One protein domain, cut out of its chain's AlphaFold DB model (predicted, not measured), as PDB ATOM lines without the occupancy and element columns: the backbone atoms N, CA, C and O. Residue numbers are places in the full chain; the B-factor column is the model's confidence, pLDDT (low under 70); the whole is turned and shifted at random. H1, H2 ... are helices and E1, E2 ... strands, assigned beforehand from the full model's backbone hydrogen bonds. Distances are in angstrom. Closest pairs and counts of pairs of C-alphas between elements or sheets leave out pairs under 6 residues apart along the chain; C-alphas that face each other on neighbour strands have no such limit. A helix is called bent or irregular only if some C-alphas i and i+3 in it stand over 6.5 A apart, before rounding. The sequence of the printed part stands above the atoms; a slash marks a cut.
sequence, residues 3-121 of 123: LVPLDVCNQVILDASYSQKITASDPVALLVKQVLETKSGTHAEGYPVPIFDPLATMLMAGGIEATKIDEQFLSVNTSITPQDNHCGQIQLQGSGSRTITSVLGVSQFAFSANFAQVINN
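AT A GLANCE: This is residues 3 to 121 of the 123 residues of a protein of Pseudomonas savastanoi pv. glycinea (UniProt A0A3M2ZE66). A small sheet of three strands, with E1 bent through it and a long loop, residues 77 to 89, at its far end, makes one end of this loose domain; helices H2, H3 and H5 gather at the other. H1 and H4 lie between, nearest the middle. The printed part has 119 residues, in the order H1, H2, H3, H4, E1, E2, E3, H5, and its class is mixed, helices and strands. The sheet runs E2, E1, E3, all antiparallel. The whole is loose, with a radius of gyration of the C-alphas of 17.4 A and spans of 50 by 34 by 21 A.

HOW THE PARTS SIT: Start at H1, residues 6 to 9, and look ahead to H4, residues 53 to 60: they are close but not clearly touching, C-alphas 9 and 55 being closest at 7.0 A. Next find H2, residues 17 to 20, and H3, residues 27 to 40; they touch through residues 32 to 37 of H3 alone, closest at C-alphas 19 and 33, 5.1 A. Residues 13 to 14 pair antiparallel with residues 49 to 50. Move on to E1, residues 68 to 76, which bends by 70 degrees at residue 73. Over residues 73 to 76 it pairs with E2, residues 90 to 93, as a hairpin; look for N 91 and O 75, 2.8 A apart. Over residues 68 to 72 it pairs with E3, residues 100 to 105, where N 102 and O 70 are 2.7 A apart. H1 only grazes this sheet, its closest C-alpha to E3 being Val 8, 6.0 A from that of Gly 105. Last comes H5, residues 108 to 120: it only just touches H4, with 3 pairs of C-alphas within 8 A, the closest Leu 55 and Phe 111 at 7.4 A, about perpendicular at 87 degrees. H5 and H3 only just touch, only at their ends, closest at C-alphas 29 and 119, 5.7 A. Every O i to N i+4 pair is within hydrogen-bond range in H3, H4 and H5; H1 and H2 are too short for one.

IN THESE COORDINATES: Find C-alpha 6 at (157.613, 444.650, 391.836), where H1 begins; it spans 5.0 A, and H2 5.3 A. H3 spans 19.7 A, H4 10.3 A, E1 22.6 A, E2 9.7 A and E3 15.2 A. H5 runs 18.0 A to C-alpha 120 at (138.512, 430.919, 377.933).

THE WHOLE: The C-alphas of Ser 25 and Pro 82 are the two farthest apart, at 50.9 A. The printed part has no cut. The links H3 to H4 and E1 to E2 are long. The mean pLDDT of the printed part is 87.6, and residues 40 to 51 are under 70.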
ATOM      1  N   LEU A   3     159.682 434.605 395.652       94.44
ATOM      2  CA  LEU A   3     159.359 436.027 395.619       94.44
ATOM      3  C   LEU A   3     159.154 436.463 394.165       94.44
ATOM      4  O   LEU A   3     160.028 436.246 393.330       94.44
ATOM      5  N   VAL A   4     158.024 437.111 393.884       94.12
ATOM      6  CA  VAL A   4     157.789 437.843 392.633       94.12
ATOM      7  C   VAL A   4     157.882 439.336 392.969       94.12
ATOM      8  O   VAL A   4     156.940 439.877 393.547       94.12
ATOM      9  N   PRO A   5     159.032 439.992 392.732       91.06
ATOM     10  CA  PRO A   5     159.226 441.388 393.108       91.06
ATOM     11  C   PRO A   5     158.482 442.342 392.161       91.06
ATOM     12  O   PRO A   5     158.166 441.991 391.024       91.06
ATOM     13  N   LEU A   6     158.263 443.582 392.615       88.25
ATOM     14  CA  LEU A   6     157.613 444.650 391.836       88.25
ATOM     15  C   LEU A   6     158.246 444.829 390.445       88.25
ATOM     16  O   LEU A   6     157.527 444.955 389.455       88.25
ATOM     17  N   ASP A   7     159.574 444.760 390.356       88.00
ATOM     18  CA  ASP A   7     160.308 444.887 389.092       88.00
ATOM     19  C   ASP A   7     159.909 443.828 388.058       88.00
ATOM     20  O   ASP A   7     159.905 444.102 386.861       88.00
ATOM     21  N   VAL A   8     159.537 442.626 388.508       90.88
ATOM     22  CA  VAL A   8     159.032 441.560 387.635       90.88
ATOM     23  C   VAL A   8     157.580 441.805 387.251       90.88
ATOM     24  O   VAL A   8     157.230 441.623 386.088       90.88
ATOM     25  N   CYS A   9     156.741 442.268 388.179       87.00
ATOM     26  CA  CYS A   9     155.354 442.633 387.874       87.00
ATOM     27  C   CYS A   9     155.272 443.734 386.806       87.00
ATOM     28  O   CYS A   9     154.380 443.713 385.964       87.00
ATOM     29  N   ASN A  10     156.253 444.639 386.771       86.31
ATOM     30  CA  ASN A  10     156.363 445.685 385.753       86.31
ATOM     31  C   ASN A  10     156.758 445.165 384.356       86.31
ATOM     32  O   ASN A  10     156.638 445.902 383.381       86.31
ATOM     33  N   GLN A  11     157.208 443.911 384.227       88.88
ATOM     34  CA  GLN A  11     157.492 443.283 382.927       88.88
ATOM     35  C   GLN A  11     156.224 442.782 382.226       88.88
ATOM     36  O   GLN A  11     156.293 442.372 381.069       88.88
ATOM     37  N   VAL A  12     155.079 442.778 382.919       85.56
ATOM     38  CA  VAL A  12     153.796 442.334 382.375       85.56
ATOM     39  C   VAL A  12     152.761 443.433 382.564       85.56
ATOM     40  O   VAL A  12     152.263 443.673 383.662       85.56
ATOM     41  N   ILE A  13     152.407 444.075 381.456       79.50
ATOM     42  CA  ILE A  13     151.411 445.143 381.426       79.50
ATOM     43  C   ILE A  13     150.105 444.602 380.834       79.50
ATOM     44  O   ILE A  13     150.101 444.092 379.707       79.50
ATOM     45  N   LEU A  14     148.997 444.729 381.580       72.44
ATOM     46  CA  LEU A  14     147.652 444.587 381.011       72.44
ATOM     47  C   LEU A  14     147.204 445.933 380.488       72.44
ATOM     48  O   LEU A  14     147.041 446.893 381.238       72.44
ATOM     49  N   ASP A  15     146.949 445.962 379.195       74.50
ATOM     50  CA  ASP A  15     146.172 447.010 378.564       74.50
ATOM     51  C   ASP A  15     144.783 446.470 378.187       74.50
ATOM     52  O   ASP A  15     144.492 445.269 378.271       74.50
ATOM     53  N   ALA A  16     143.910 447.366 377.733       73.62
ATOM     54  CA  ALA A  16     142.560 447.011 377.314       73.62
ATOM     55  C   ALA A  16     142.503 445.960 376.181       73.62
ATOM     56  O   ALA A  16     141.475 445.307 376.022       73.62
ATOM     57  N   SER A  17     143.578 445.730 375.411       79.19
ATOM     58  CA  SER A  17     143.585 444.687 374.371       79.19
ATOM     59  C   SER A  17     143.477 443.274 374.953       79.19
ATOM     60  O   SER A  17     143.051 442.346 374.266       79.19
ATOM     61  N   TYR A  18     143.792 443.086 376.237       81.94
ATOM     62  CA  TYR A  18     143.671 441.783 376.888       81.94
ATOM     63  C   TYR A  18     142.219 441.352 377.087       81.94
ATOM     64  O   TYR A  18     141.946 440.153 377.010       81.94
ATOM     65  N   SER A  19     141.272 442.284 377.269       83.81
ATOM     66  CA  SER A  19     139.850 441.916 377.346       83.81
ATOM     67  C   SER A  19     139.362 441.311 376.025       83.81
ATOM     68  O   SER A  19     138.547 440.388 376.032       83.81
ATOM     69  N   GLN A  20     139.943 441.743 374.900       86.62
ATOM     70  CA  GLN A  20     139.639 441.236 373.557       86.62
ATOM     71  C   GLN A  20     140.137 439.800 373.338       86.62
ATOM     72  O   GLN A  20     139.593 439.086 372.499       86.62
ATOM     73  N   LYS A  21     141.143 439.350 374.103       88.12
ATOM     74  CA  LYS A  21     141.632 437.960 374.067       88.12
ATOM     75  C   LYS A  21     140.722 436.993 374.827       88.12
ATOM     76  O   LYS A  21     140.846 435.782 374.656       88.12
ATOM     77  N   ILE A  22     139.814 437.501 375.661       89.88
ATOM     78  CA  ILE A  22     138.838 436.682 376.375       89.88
ATOM     79  C   ILE A  22     137.614 436.508 375.464       89.88
ATOM     80  O   ILE A  22     136.889 437.455 375.170       89.88
ATOM     81  N   THR A  23     137.354 435.293 375.005       92.38
ATOM     82  CA  THR A  23     136.227 434.948 374.129       92.38
ATOM     83  C   THR A  23     135.090 434.265 374.878       92.38
ATOM     84  O   THR A  23     133.955 434.308 374.408       92.38
ATOM     85  N   ALA A  24     135.356 433.678 376.049       93.81
ATOM     86  CA  ALA A  24     134.313 433.099 376.887       93.81
ATOM     87  C   ALA A  24     133.323 434.165 377.394       93.81
ATOM     88  O   ALA A  24     133.636 435.358 377.519       93.81
ATOM     89  N   SER A  25     132.098 433.712 377.659       93.62
ATOM     90  CA  SER A  25     130.963 434.543 378.077       93.62
ATOM     91  C   SER A  25     130.300 434.047 379.360       93.62
ATOM     92  O   SER A  25     129.203 434.489 379.697       93.62
ATOM     93  N   ASP A  26     130.918 433.099 380.062       94.06
ATOM     94  CA  ASP A  26     130.425 432.668 381.361       94.06
ATOM     95  C   ASP A  26     130.681 433.749 382.434       94.06
ATOM     96  O   ASP A  26     131.494 434.654 382.218       94.06
ATOM     97  N   PRO A  27     130.014 433.685 383.602       94.62
ATOM     98  CA  PRO A  27     130.102 434.747 384.605       94.62
ATOM     99  C   PRO A  27     131.525 435.078 385.077       94.62
ATOM    100  O   PRO A  27     131.799 436.238 385.377       94.62
ATOM    101  N   VAL A  28     132.439 434.097 385.115       91.88
ATOM    102  CA  VAL A  28     133.835 434.335 385.517       91.88
ATOM    103  C   VAL A  28     134.569 435.108 384.425       91.88
ATOM    104  O   VAL A  28     135.195 436.124 384.714       91.88
ATOM    105  N   ALA A  29     134.438 434.691 383.163       92.88
ATOM    106  CA  ALA A  29     135.036 435.398 382.034       92.88
ATOM    107  C   ALA A  29     134.511 436.838 381.895       92.88
ATOM    108  O   ALA A  29     135.289 437.760 381.638       92.88
ATOM    109  N   LEU A  30     133.209 437.053 382.120       92.75
ATOM    110  CA  LEU A  30     132.607 438.389 382.124       92.75
ATOM    111  C   LEU A  30     133.142 439.259 383.264       92.75
ATOM    112  O   LEU A  30     133.479 440.419 383.028       92.75
ATOM    113  N   LEU A  31     133.276 438.704 384.474       91.38
ATOM    114  CA  LEU A  31     133.872 439.415 385.604       91.38
ATOM    115  C   LEU A  31     135.314 439.831 385.295       91.38
ATOM    116  O   LEU A  31     135.679 440.983 385.518       91.38
ATOM    117  N   VAL A  32     136.133 438.927 384.746       89.31
ATOM    118  CA  VAL A  32     137.523 439.259 384.408       89.31
ATOM    119  C   VAL A  32     137.584 440.352 383.342       89.31
ATOM    120  O   VAL A  32     138.321 441.317 383.525       89.31
ATOM    121  N   LYS A  33     136.771 440.274 382.278       88.75
ATOM    122  CA  LYS A  33     136.670 441.351 381.275       88.75
ATOM    123  C   LYS A  33     136.358 442.702 381.912       88.75
ATOM    124  O   LYS A  33     137.071 443.664 381.651       88.75
ATOM    125  N   GLN A  34     135.350 442.754 382.783       87.38
ATOM    126  CA  GLN A  34     134.957 443.984 383.473       87.38
ATOM    127  C   GLN A  34     136.083 444.544 384.345       87.38
ATOM    128  O   GLN A  34     136.319 445.752 384.336       87.38
ATOM    129  N   VAL A  35     136.804 443.684 385.074       85.62
ATOM    130  CA  VAL A  35     137.964 444.099 385.876       85.62
ATOM    131  C   VAL A  35     139.048 444.711 384.988       85.62
ATOM    132  O   VAL A  35     139.535 445.793 385.308       85.62
ATOM    133  N   LEU A  36     139.389 444.070 383.867       82.38
ATOM    134  CA  LEU A  36     140.388 444.587 382.927       82.38
ATOM    135  C   LEU A  36     139.948 445.918 382.319       82.38
ATOM    136  O   LEU A  36     140.680 446.895 382.374       82.38
ATOM    137  N   GLU A  37     138.730 446.014 381.804       81.69
ATOM    138  CA  GLU A  37     138.237 447.250 381.188       81.69
ATOM    139  C   GLU A  37     138.155 448.407 382.190       81.69
ATOM    140  O   GLU A  37     138.475 449.545 381.852       81.69
ATOM    141  N   THR A  38     137.807 448.118 383.445       80.06
ATOM    142  CA  THR A  38     137.761 449.126 384.513       80.06
ATOM    143  C   THR A  38     139.158 449.582 384.932       80.06
ATOM    144  O   THR A  38     139.358 450.760 385.210       80.06
ATOM    145  N   LYS A  39     140.125 448.660 385.021       74.56
ATOM    146  CA  LYS A  39     141.469 448.946 385.547       74.56
ATOM    147  C   LYS A  39     142.464 449.395 384.481       74.56
ATOM    148  O   LYS A  39     143.353 450.163 384.810       74.56
ATOM    149  N   SER A  40     142.323 448.951 383.237       69.44
ATOM    150  CA  SER A  40     143.250 449.255 382.136       69.44
ATOM    151  C   SER A  40     142.592 449.942 380.933       69.44
ATOM    152  O   SER A  40     143.256 450.180 379.925       69.44
ATOM    153  N   GLY A  41     141.285 450.219 380.986       58.75
ATOM    154  CA  GLY A  41     140.578 450.981 379.955       58.75
ATOM    155  C   GLY A  41     140.741 452.496 380.101       58.75
ATOM    156  O   GLY A  41     141.401 452.993 381.008       58.75
ATOM    157  N   THR A  42     140.067 453.250 379.228       52.22
ATOM    158  CA  THR A  42     140.125 454.727 379.123       52.22
ATOM    159  C   THR A  42     139.670 455.497 380.373       52.22
ATOM    160  O   THR A  42     139.644 456.724 380.351       52.22
ATOM    161  N   HIS A  43     139.266 454.797 381.433       53.22
ATOM    162  CA  HIS A  43     138.753 455.352 382.684       53.22
ATOM    163  C   HIS A  43     139.749 455.233 383.857       53.22
ATOM    164  O   HIS A  43     139.411 455.645 384.964       53.22
ATOM    165  N   ALA A  44     140.954 454.689 383.642       52.22
ATOM    166  CA  ALA A  44     141.958 454.487 384.686       52.22
ATOM    167  C   ALA A  44     143.205 455.369 384.488       52.22
ATOM    168  O   ALA A  44     143.548 455.749 383.372       52.22
ATOM    169  N   GLU A  45     143.825 455.719 385.617       47.94
ATOM    170  CA  GLU A  45     144.972 456.614 385.807       47.94
ATOM    171  C   GLU A  45     146.083 456.414 384.761       47.94
ATOM    172  O   GLU A  45     146.308 455.304 384.297       47.94
ATOM    173  N   GLY A  46     146.790 457.490 384.389       52.78
ATOM    174  CA  GLY A  46     147.714 457.560 383.241       52.78
ATOM    175  C   GLY A  46     148.937 456.626 383.237       52.78
ATOM    176  O   GLY A  46     149.849 456.854 382.444       52.78
ATOM    177  N   TYR A  47     148.971 455.593 384.083       54.69
ATOM    178  CA  TYR A  47     149.998 454.562 384.124       54.69
ATOM    179  C   TYR A  47     149.394 453.168 383.889       54.69
ATOM    180  O   TYR A  47     148.373 452.833 384.488       54.69
ATOM    181  N   PRO A  48     150.023 452.326 383.047       58.88
ATOM    182  CA  PRO A  48     149.609 450.938 382.875       58.88
ATOM    183  C   PRO A  48     149.583 450.207 384.220       58.88
ATOM    184  O   PRO A  48     150.535 450.306 384.991       58.88
ATOM    185  N   VAL A  49     148.504 449.468 384.492       61.66
ATOM    186  CA  VAL A  49     148.332 448.731 385.751       61.66
ATOM    187  C   VAL A  49     149.219 447.484 385.728       61.66
ATOM    188  O   VAL A  49     148.961 446.579 384.926       61.66
ATOM    189  N   PRO A  50     150.251 447.397 386.588       65.38
ATOM    190  CA  PRO A  50     151.053 446.189 386.699       65.38
ATOM    191  C   PRO A  50     150.208 445.058 387.284       65.38
ATOM    192  O   PRO A  50     149.329 445.275 388.125       65.38
ATOM    193  N   ILE A  51     150.484 443.829 386.857       68.94
ATOM    194  CA  ILE A  51     149.797 442.647 387.374       68.94
ATOM    195  C   ILE A  51     150.594 442.068 388.529       68.94
ATOM    196  O   ILE A  51     151.659 441.488 388.329       68.94
ATOM    197  N   PHE A  52     150.045 442.162 389.732       79.44
ATOM    198  CA  PHE A  52     150.677 441.598 390.919       79.44
ATOM    199  C   PHE A  52     150.234 440.149 391.128       79.44
ATOM    200  O   PHE A  52     150.958 439.201 390.818       79.44
ATOM    201  N   ASP A  53     148.995 439.969 391.570       86.75
ATOM    202  CA  ASP A  53     148.539 438.665 392.046       86.75
ATOM    203  C   ASP A  53     148.271 437.655 390.924       86.75
ATOM    204  O   ASP A  53     148.655 436.491 391.084       86.75
ATOM    205  N   PRO A  54     147.690 438.031 389.762       88.69
ATOM    206  CA  PRO A  54     147.543 437.070 388.676       88.69
ATOM    207  C   PRO A  54     148.888 436.567 388.138       88.69
ATOM    208  O   PRO A  54     148.990 435.393 387.802       88.69
ATOM    209  N   LEU A  55     149.945 437.389 388.112       91.50
ATOM    210  CA  LEU A  55     151.272 436.935 387.686       91.50
ATOM    211  C   LEU A  55     151.837 435.885 388.649       91.50
ATOM    212  O   LEU A  55     152.245 434.804 388.220       91.50
ATOM    213  N   ALA A  56     151.802 436.176 389.951       92.56
ATOM    214  CA  ALA A  56     152.225 435.234 390.982       92.56
ATOM    215  C   ALA A  56     151.400 433.936 390.951       92.56
ATOM    216  O   ALA A  56     151.956 432.844 391.068       92.56
ATOM    217  N   THR A  57     150.086 434.042 390.730       92.62
ATOM    218  CA  THR A  57     149.177 432.890 390.617       92.62
ATOM    219  C   THR A  57     149.530 432.018 389.415       92.62
ATOM    220  O   THR A  57     149.608 430.804 389.554       92.62
ATOM    221  N   MET A  58     149.797 432.613 388.250       92.56
ATOM    222  CA  MET A  58     150.144 431.863 387.037       92.56
ATOM    223  C   MET A  58     151.488 431.143 387.164       92.56
ATOM    224  O   MET A  58     151.607 430.004 386.719       92.56
ATOM    225  N   LEU A  59     152.474 431.771 387.811       94.19
ATOM    226  CA  LEU A  59     153.744 431.123 388.151       94.19
ATOM    227  C   LEU A  59     153.532 429.956 389.126       94.19
ATOM    228  O   LEU A  59     154.064 428.871 388.920       94.19
ATOM    229  N   MET A  60     152.729 430.161 390.175       93.31
ATOM    230  CA  MET A  60     152.434 429.130 391.176       93.31
ATOM    231  C   MET A  60     151.675 427.939 390.577       93.31
ATOM    232  O   MET A  60     151.979 426.792 390.893       93.31
ATOM    233  N   ALA A  61     150.692 428.206 389.717       92.50
ATOM    234  CA  ALA A  61     149.857 427.194 389.082       92.50
ATOM    235  C   ALA A  61     150.559 426.466 387.919       92.50
ATOM    236  O   ALA A  61     149.961 425.581 387.314       92.50
ATOM    237  N   GLY A  62     151.800 426.842 387.580       92.81
ATOM    238  CA  GLY A  62     152.530 426.286 386.438       92.81
ATOM    239  C   GLY A  62     151.970 426.711 385.075       92.81
ATOM    240  O   GLY A  62     152.277 426.087 384.065       92.81
ATOM    241  N   GLY A  63     151.145 427.763 385.027       90.75
ATOM    242  CA  GLY A  63     150.628 428.322 383.777       90.75
ATOM    243  C   GLY A  63     151.704 429.054 382.970       90.75
ATOM    244  O   GLY A  63     151.631 429.120 381.746       90.75
ATOM    245  N   ILE A  64     152.733 429.573 383.642       94.00
ATOM    246  CA  ILE A  64     153.956 430.075 383.010       94.00
ATOM    247  C   ILE A  64     155.181 429.723 383.853       94.00
ATOM    248  O   ILE A  64     155.075 429.511 385.059       94.00
ATOM    249  N   GLU A  65     156.355 429.749 383.228       95.06
ATOM    250  CA  GLU A  65     157.641 429.600 383.906       95.06
ATOM    251  C   GLU A  65     158.362 430.949 384.035       95.06
ATOM    252  O   GLU A  65     158.218 431.847 383.196       95.06
ATOM    253  N   ALA A  66     159.171 431.085 385.086       94.94
ATOM    254  CA  ALA A  66     160.115 432.187 385.200       94.94
ATOM    255  C   ALA A  66     161.227 432.016 384.154       94.94
ATOM    256  O   ALA A  66     161.828 430.952 384.048       94.94
ATOM    257  N   THR A  67     161.547 433.075 383.411       95.38
ATOM    258  CA  THR A  67     162.650 433.047 382.433       95.38
ATOM    259  C   THR A  67     164.009 433.191 383.109       95.38
ATOM    260  O   THR A  67     165.032 432.792 382.554       95.38
ATOM    261  N   LYS A  68     164.024 433.766 384.316       96.38
ATOM    262  CA  LYS A  68     165.209 433.895 385.155       96.38
ATOM    263  C   LYS A  68     164.819 433.892 386.627       96.38
ATOM    264  O   LYS A  68     163.881 434.585 387.026       96.38
ATOM    265  N   ILE A  69     165.587 433.159 387.423       96.50
ATOM    266  CA  ILE A  69     165.502 433.128 388.884       96.50
ATOM    267  C   ILE A  69     166.885 433.349 389.493       96.50
ATOM    268  O   ILE A  69     167.897 433.145 388.822       96.50
ATOM    269  N   ASP A  70     166.910 433.752 390.756       96.12
ATOM    270  CA  ASP A  70     168.110 433.807 391.585       96.12
ATOM    271  C   ASP A  70     167.784 433.388 393.020       96.12
ATOM    272  O   ASP A  70     166.671 433.611 393.495       96.12
ATOM    273  N   GLU A  71     168.730 432.771 393.717       96.75
ATOM    274  CA  GLU A  71     168.547 432.344 395.106       96.75
ATOM    275  C   GLU A  71     169.298 433.275 396.048       96.75
ATOM    276  O   GLU A  71     170.525 433.346 396.038       96.75
ATOM    277  N   GLN A  72     168.553 433.993 396.887       94.94
ATOM    278  CA  GLN A  72     169.099 435.083 397.690       94.94
ATOM    279  C   GLN A  72     168.733 434.919 399.163       94.94
ATOM    280  O   GLN A  72     167.623 434.501 399.504       94.94
ATOM    281  N   PHE A  73     169.647 435.285 400.063       96.88
ATOM    282  CA  PHE A  73     169.281 435.546 401.453       96.88
ATOM    283  C   PHE A  73     168.663 436.940 401.529       96.88
ATOM    284  O   PHE A  73     169.286 437.916 401.114       96.88
ATOM    285  N   LEU A  74     167.440 437.030 402.050       95.19
ATOM    286  CA  LEU A  74     166.705 438.287 402.150       95.19
ATOM    287  C   LEU A  74     166.331 438.580 403.600       95.19
ATOM    288  O   LEU A  74     165.969 437.676 404.356       95.19
ATOM    289  N   SER A  75     166.352 439.859 403.958       94.75
ATOM    290  CA  SER A  75     165.739 440.392 405.173       94.75
ATOM    291  C   SER A  75     164.742 441.493 404.827       94.75
ATOM    292  O   SER A  75     164.725 442.003 403.709       94.75
ATOM    293  N   VAL A  76     163.915 441.873 405.798       94.94
ATOM    294  CA  VAL A  76     163.025 443.033 405.686       94.94
ATOM    295  C   VAL A  76     163.450 444.052 406.730       94.94
ATOM    296  O   VAL A  76     163.666 443.691 407.887       94.94
ATOM    297  N   ASN A  77     163.562 445.315 406.332       95.50
ATOM    298  CA  ASN A  77     163.746 446.396 407.285       95.50
ATOM    299  C   ASN A  77     162.463 446.570 408.113       95.50
ATOM    300  O   ASN A  77     161.412 446.893 407.567       95.50
ATOM    301  N   THR A  78     162.532 446.359 409.426       96.06
ATOM    302  CA  THR A  78     161.386 446.510 410.342       96.06
ATOM    303  C   THR A  78     161.464 447.775 411.196       96.06
ATOM    304  O   THR A  78     160.608 447.996 412.052       96.06
ATOM    305  N   SER A  79     162.508 448.585 411.024       95.50
ATOM    306  CA  SER A  79     162.715 449.803 411.797       95.50
ATOM    307  C   SER A  79     161.931 450.957 411.185       95.50
ATOM    308  O   SER A  79     162.100 451.283 410.013       95.50
ATOM    309  N   ILE A  80     161.095 451.598 412.000       94.75
ATOM    310  CA  ILE A  80     160.329 452.785 411.615       94.75
ATOM    311  C   ILE A  80     161.122 454.028 412.022       94.75
ATOM    312  O   ILE A  80     161.469 454.182 413.194       94.75
ATOM    313  N   THR A  81     161.371 454.928 411.073       94.06
ATOM    314  CA  THR A  81     162.015 456.228 411.317       94.06
ATOM    315  C   THR A  81     161.080 457.381 410.928       94.06
ATOM    316  O   THR A  81     160.293 457.236 409.992       94.06
ATOM    317  N   PRO A  82     161.120 458.542 411.617       91.88
ATOM    318  CA  PRO A  82     160.247 459.673 411.273       91.88
ATOM    319  C   PRO A  82     160.624 460.381 409.959       91.88
ATOM    320  O   PRO A  82     159.770 460.995 409.324       91.88
ATOM    321  N   GLN A  83     161.885 460.286 409.533       92.88
ATOM    322  CA  GLN A  83     162.384 460.768 408.245       92.88
ATOM    323  C   GLN A  83     163.004 459.601 407.474       92.88
ATOM    324  O   GLN A  83     163.650 458.746 408.080       92.88
ATOM    325  N   ASP A  84     162.811 459.601 406.152       88.88
ATOM    326  CA  ASP A  84     163.337 458.584 405.227       88.88
ATOM    327  C   ASP A  84     163.015 457.145 405.675       88.88
ATOM    328  O   ASP A  84     163.885 456.316 405.933       88.88
ATOM    329  N   ASN A  85     161.722 456.883 405.879       92.00
ATOM    330  CA  ASN A  85     161.246 455.609 406.400       92.00
ATOM    331  C   ASN A  85     161.315 454.513 405.327       92.00
ATOM    332  O   ASN A  85     160.523 454.514 404.387       92.00
ATOM    333  N   HIS A  86     162.205 453.541 405.527       94.75
ATOM    334  CA  HIS A  86     162.355 452.357 404.668       94.75
ATOM    335  C   HIS A  86     161.781 451.077 405.296       94.75
ATOM    336  O   HIS A  86     162.142 449.970 404.893       94.75
ATOM    337  N   CYS A  87     160.913 451.192 406.306       95.81
ATOM    338  CA  CYS A  87     160.218 450.040 406.880       95.81
ATOM    339  C   CYS A  87     159.441 449.276 405.792       95.81
ATOM    340  O   CYS A  87     158.682 449.861 405.024       95.81
ATOM    341  N   GLY A  88     159.613 447.955 405.740       94.38
ATOM    342  CA  GLY A  88     159.037 447.070 404.725       94.38
ATOM    343  C   GLY A  88     159.931 446.838 403.503       94.38
ATOM    344  O   GLY A  88     159.629 445.959 402.699       94.38
ATOM    345  N   GLN A  89     161.046 447.564 403.365       94.75
ATOM    346  CA  GLN A  89     161.983 447.353 402.264       94.75
ATOM    347  C   GLN A  89     162.689 445.994 402.390       94.75
ATOM    348  O   GLN A  89     163.206 445.641 403.453       94.75
ATOM    349  N   ILE A  90     162.736 445.250 401.283       93.69
ATOM    350  CA  ILE A  90     163.500 444.005 401.161       93.69
ATOM    351  C   ILE A  90     164.979 444.344 400.964       93.69
ATOM    352  O   ILE A  90     165.323 445.205 400.157       93.69
ATOM    353  N   GLN A  91     165.854 443.645 401.680       93.94
ATOM    354  CA  GLN A  91     167.300 443.843 401.636       93.94
ATOM    355  C   GLN A  91     168.015 442.528 401.332       93.94
ATOM    356  O   GLN A  91     167.694 441.489 401.914       93.94
ATOM    357  N   LEU A  92     169.009 442.590 400.445       93.31
ATOM    358  CA  LEU A  92     169.921 441.482 400.174       93.31
ATOM    359  C   LEU A  92     170.865 441.282 401.358       93.31
ATOM    360  O   LEU A  92     171.413 442.241 401.899       93.31
ATOM    361  N   GLN A  93     171.085 440.026 401.722       94.75
ATOM    362  CA  GLN A  93     172.016 439.626 402.767       94.75
ATOM    363  C   GLN A  93     173.082 438.696 402.187       94.75
ATOM    364  O   GLN A  93     172.812 437.891 401.299       94.75
ATOM    365  N   GLY A  94     174.304 438.775 402.718       93.00
ATOM    366  CA  GLY A  94     175.378 437.846 402.344       93.00
ATOM    367  C   GLY A  94     175.199 436.438 402.929       93.00
ATOM    368  O   GLY A  94     175.803 435.487 402.443       93.00
ATOM    369  N   SER A  95     174.372 436.295 403.968       94.56
ATOM    370  CA  SER A  95     174.120 435.030 404.666       94.56
ATOM    371  C   SER A  95     172.761 435.035 405.366       94.56
ATOM    372  O   SER A  95     172.258 436.098 405.730       94.56
ATOM    373  N   GLY A  96     172.202 433.856 405.634       92.94
ATOM    374  CA  GLY A  96     170.960 433.699 406.386       92.94
ATOM    375  C   GLY A  96     170.630 432.233 406.662       92.94
ATOM    376  O   GLY A  96     171.385 431.333 406.309       92.94
ATOM    377  N   SER A  97     169.486 431.985 407.300       93.00
ATOM    378  CA  SER A  97     169.043 430.625 407.643       93.00
ATOM    379  C   SER A  97     168.451 429.851 406.462       93.00
ATOM    380  O   SER A  97     168.419 428.624 406.494       93.00
ATOM    381  N   ARG A  98     167.966 430.552 405.429       95.19
ATOM    382  CA  ARG A  98     167.424 429.969 404.194       95.19
ATOM    383  C   ARG A  98     167.515 430.954 403.034       95.19
ATOM    384  O   ARG A  98     167.316 432.151 403.239       95.19
ATOM    385  N   THR A  99     167.732 430.446 401.830       96.44
ATOM    386  CA  THR A  99     167.585 431.225 400.599       96.44
ATOM    387  C   THR A  99     166.112 431.320 400.189       96.44
ATOM    388  O   THR A  99     165.264 430.510 400.579       96.44
ATOM    389  N   ILE A 100     165.795 432.361 399.427       96.38
ATOM    390  CA  ILE A 100     164.505 432.593 398.783       96.38
ATOM    391  C   ILE A 100     164.758 432.651 397.283       96.38
ATOM    392  O   ILE A 100     165.650 433.368 396.832       96.38
ATOM    393  N   THR A 101     163.953 431.921 396.515       96.56
ATOM    394  CA  THR A 101     163.986 431.992 395.055       96.56
ATOM    395  C   THR A 101     163.312 433.289 394.622       96.56
ATOM    396  O   THR A 101     162.098 433.439 394.745       96.56
ATOM    397  N   SER A 102     164.089 434.250 394.147       95.62
ATOM    398  CA  SER A 102     163.606 435.502 393.580       95.62
ATOM    399  C   SER A 102     163.411 435.330 392.079       95.62
ATOM    400  O   SER A 102     164.338 434.950 391.362       95.62
ATOM    401  N   VAL A 103     162.203 435.589 391.586       96.06
ATOM    402  CA  VAL A 103     161.961 435.691 390.146       96.06
ATOM    403  C   VAL A 103     162.589 436.992 389.668       96.06
ATOM    404  O   VAL A 103     162.385 438.039 390.273       96.06
ATOM    405  N   LEU A 104     163.351 436.923 388.580       95.31
ATOM    406  CA  LEU A 104     164.000 438.083 387.963       95.31
ATOM    407  C   LEU A 104     163.464 438.375 386.558       95.31
ATOM    408  O   LEU A 104     163.665 439.470 386.034       95.31
ATOM    409  N   GLY A 105     162.799 437.404 385.934       95.69
ATOM    410  CA  GLY A 105     162.287 437.544 384.580       95.69
ATOM    411  C   GLY A 105     161.064 436.682 384.317       95.69
ATOM    412  O   GLY A 105     160.983 435.539 384.775       95.69
ATOM    413  N   VAL A 106     160.136 437.229 383.536       95.12
ATOM    414  CA  VAL A 106     158.945 436.541 383.022       95.12
ATOM    415  C   VAL A 106     158.709 436.914 381.560       95.12
ATOM    416  O   VAL A 106     159.296 437.858 381.035       95.12
ATOM    417  N   SER A 107     157.841 436.167 380.876       93.56
ATOM    418  CA  SER A 107     157.429 436.477 379.505       93.56
ATOM    419  C   SER A 107     156.011 437.046 379.489       93.56
ATOM    420  O   SER A 107     155.052 436.320 379.752       93.56
ATOM    421  N   GLN A 108     155.862 438.324 379.116       90.94
ATOM    422  CA  GLN A 108     154.545 438.941 378.902       90.94
ATOM    423  C   GLN A 108     153.729 438.174 377.853       90.94
ATOM    424  O   GLN A 108     152.523 437.994 378.016       90.94
ATOM    425  N   PHE A 109     154.378 437.690 376.789       90.56
ATOM    426  CA  PHE A 109     153.704 436.903 375.761       90.56
ATOM    427  C   PHE A 109     153.114 435.617 376.348       90.56
ATOM    428  O   PHE A 109     151.910 435.387 376.201       90.56
ATOM    429  N   ALA A 110     153.931 434.833 377.065       92.25
ATOM    430  CA  ALA A 110     153.496 433.582 377.685       92.25
ATOM    431  C   ALA A 110     152.389 433.825 378.715       92.25
ATOM    432  O   ALA A 110     151.376 433.127 378.696       92.25
ATOM    433  N   PHE A 111     152.543 434.861 379.547       92.12
ATOM    434  CA  PHE A 111     151.510 435.272 380.492       92.12
ATOM    435  C   PHE A 111     150.200 435.575 379.764       92.12
ATOM    436  O   PHE A 111     149.171 434.996 380.091       92.12
ATOM    437  N   SER A 112     150.234 436.434 378.741       88.62
ATOM    438  CA  SER A 112     149.026 436.860 378.030       88.62
ATOM    439  C   SER A 112     148.281 435.701 377.373       88.62
ATOM    440  O   SER A 112     147.052 435.671 377.394       88.62
ATOM    441  N   ALA A 113     149.024 434.751 376.803       89.38
ATOM    442  CA  ALA A 113     148.463 433.591 376.133       89.38
ATOM    443  C   ALA A 113     147.824 432.637 377.147       89.38
ATOM    444  O   ALA A 113     146.657 432.278 376.993       89.38
ATOM    445  N   ASN A 114     148.557 432.277 378.205       91.56
ATOM    446  CA  ASN A 114     148.066 431.317 379.186       91.56
ATOM    447  C   ASN A 114     146.929 431.911 380.032       91.56
ATOM    448  O   ASN A 114     145.920 431.251 380.245       91.56
ATOM    449  N   PHE A 115     147.026 433.183 380.431       90.31
ATOM    450  CA  PHE A 115     145.973 433.860 381.191       90.31
ATOM    451  C   PHE A 115     144.648 433.881 380.419       90.31
ATOM    452  O   PHE A 115     143.615 433.472 380.947       90.31
ATOM    453  N   ALA A 116     144.676 434.274 379.140       90.19
ATOM    454  CA  ALA A 116     143.487 434.228 378.291       90.19
ATOM    455  C   ALA A 116     142.980 432.791 378.092       90.19
ATOM    456  O   ALA A 116     141.776 432.558 378.157       90.19
ATOM    457  N   GLN A 117     143.878 431.822 377.888       91.38
ATOM    458  CA  GLN A 117     143.515 430.412 377.746       91.38
ATOM    459  C   GLN A 117     142.783 429.873 378.982       91.38
ATOM    460  O   GLN A 117     141.751 429.230 378.817       91.38
ATOM    461  N   VAL A 118     143.278 430.148 380.193       91.12
ATOM    462  CA  VAL A 118     142.658 429.708 381.457       91.12
ATOM    463  C   VAL A 118     141.255 430.288 381.616       91.12
ATOM    464  O   VAL A 118     140.339 429.594 382.041       91.12
ATOM    465  N   ILE A 119     141.065 431.555 381.249       91.25
ATOM    466  CA  ILE A 119     139.749 432.198 381.336       91.25
ATOM    467  C   ILE A 119     138.801 431.651 380.262       91.25
ATOM    468  O   ILE A 119     137.610 431.491 380.511       91.25
ATOM    469  N   ASN A 120     139.317 431.375 379.063       91.88
ATOM    470  CA  ASN A 120     138.512 430.919 377.933       91.88
ATOM    471  C   ASN A 120     138.117 429.444 378.019       91.88
ATOM    472  O   ASN A 120     137.043 429.078 377.546       91.88
ATOM    473  N   ASN A 121     138.968 428.607 378.608       80.50
ATOM    474  CA  ASN A 121     138.735 427.180 378.754       80.50
ATOM    475  C   ASN A 121     138.512 426.848 380.226       80.50
ATOM    476  O   ASN A 121     139.462 426.702 380.992       80.50
TER     477      ASN A 121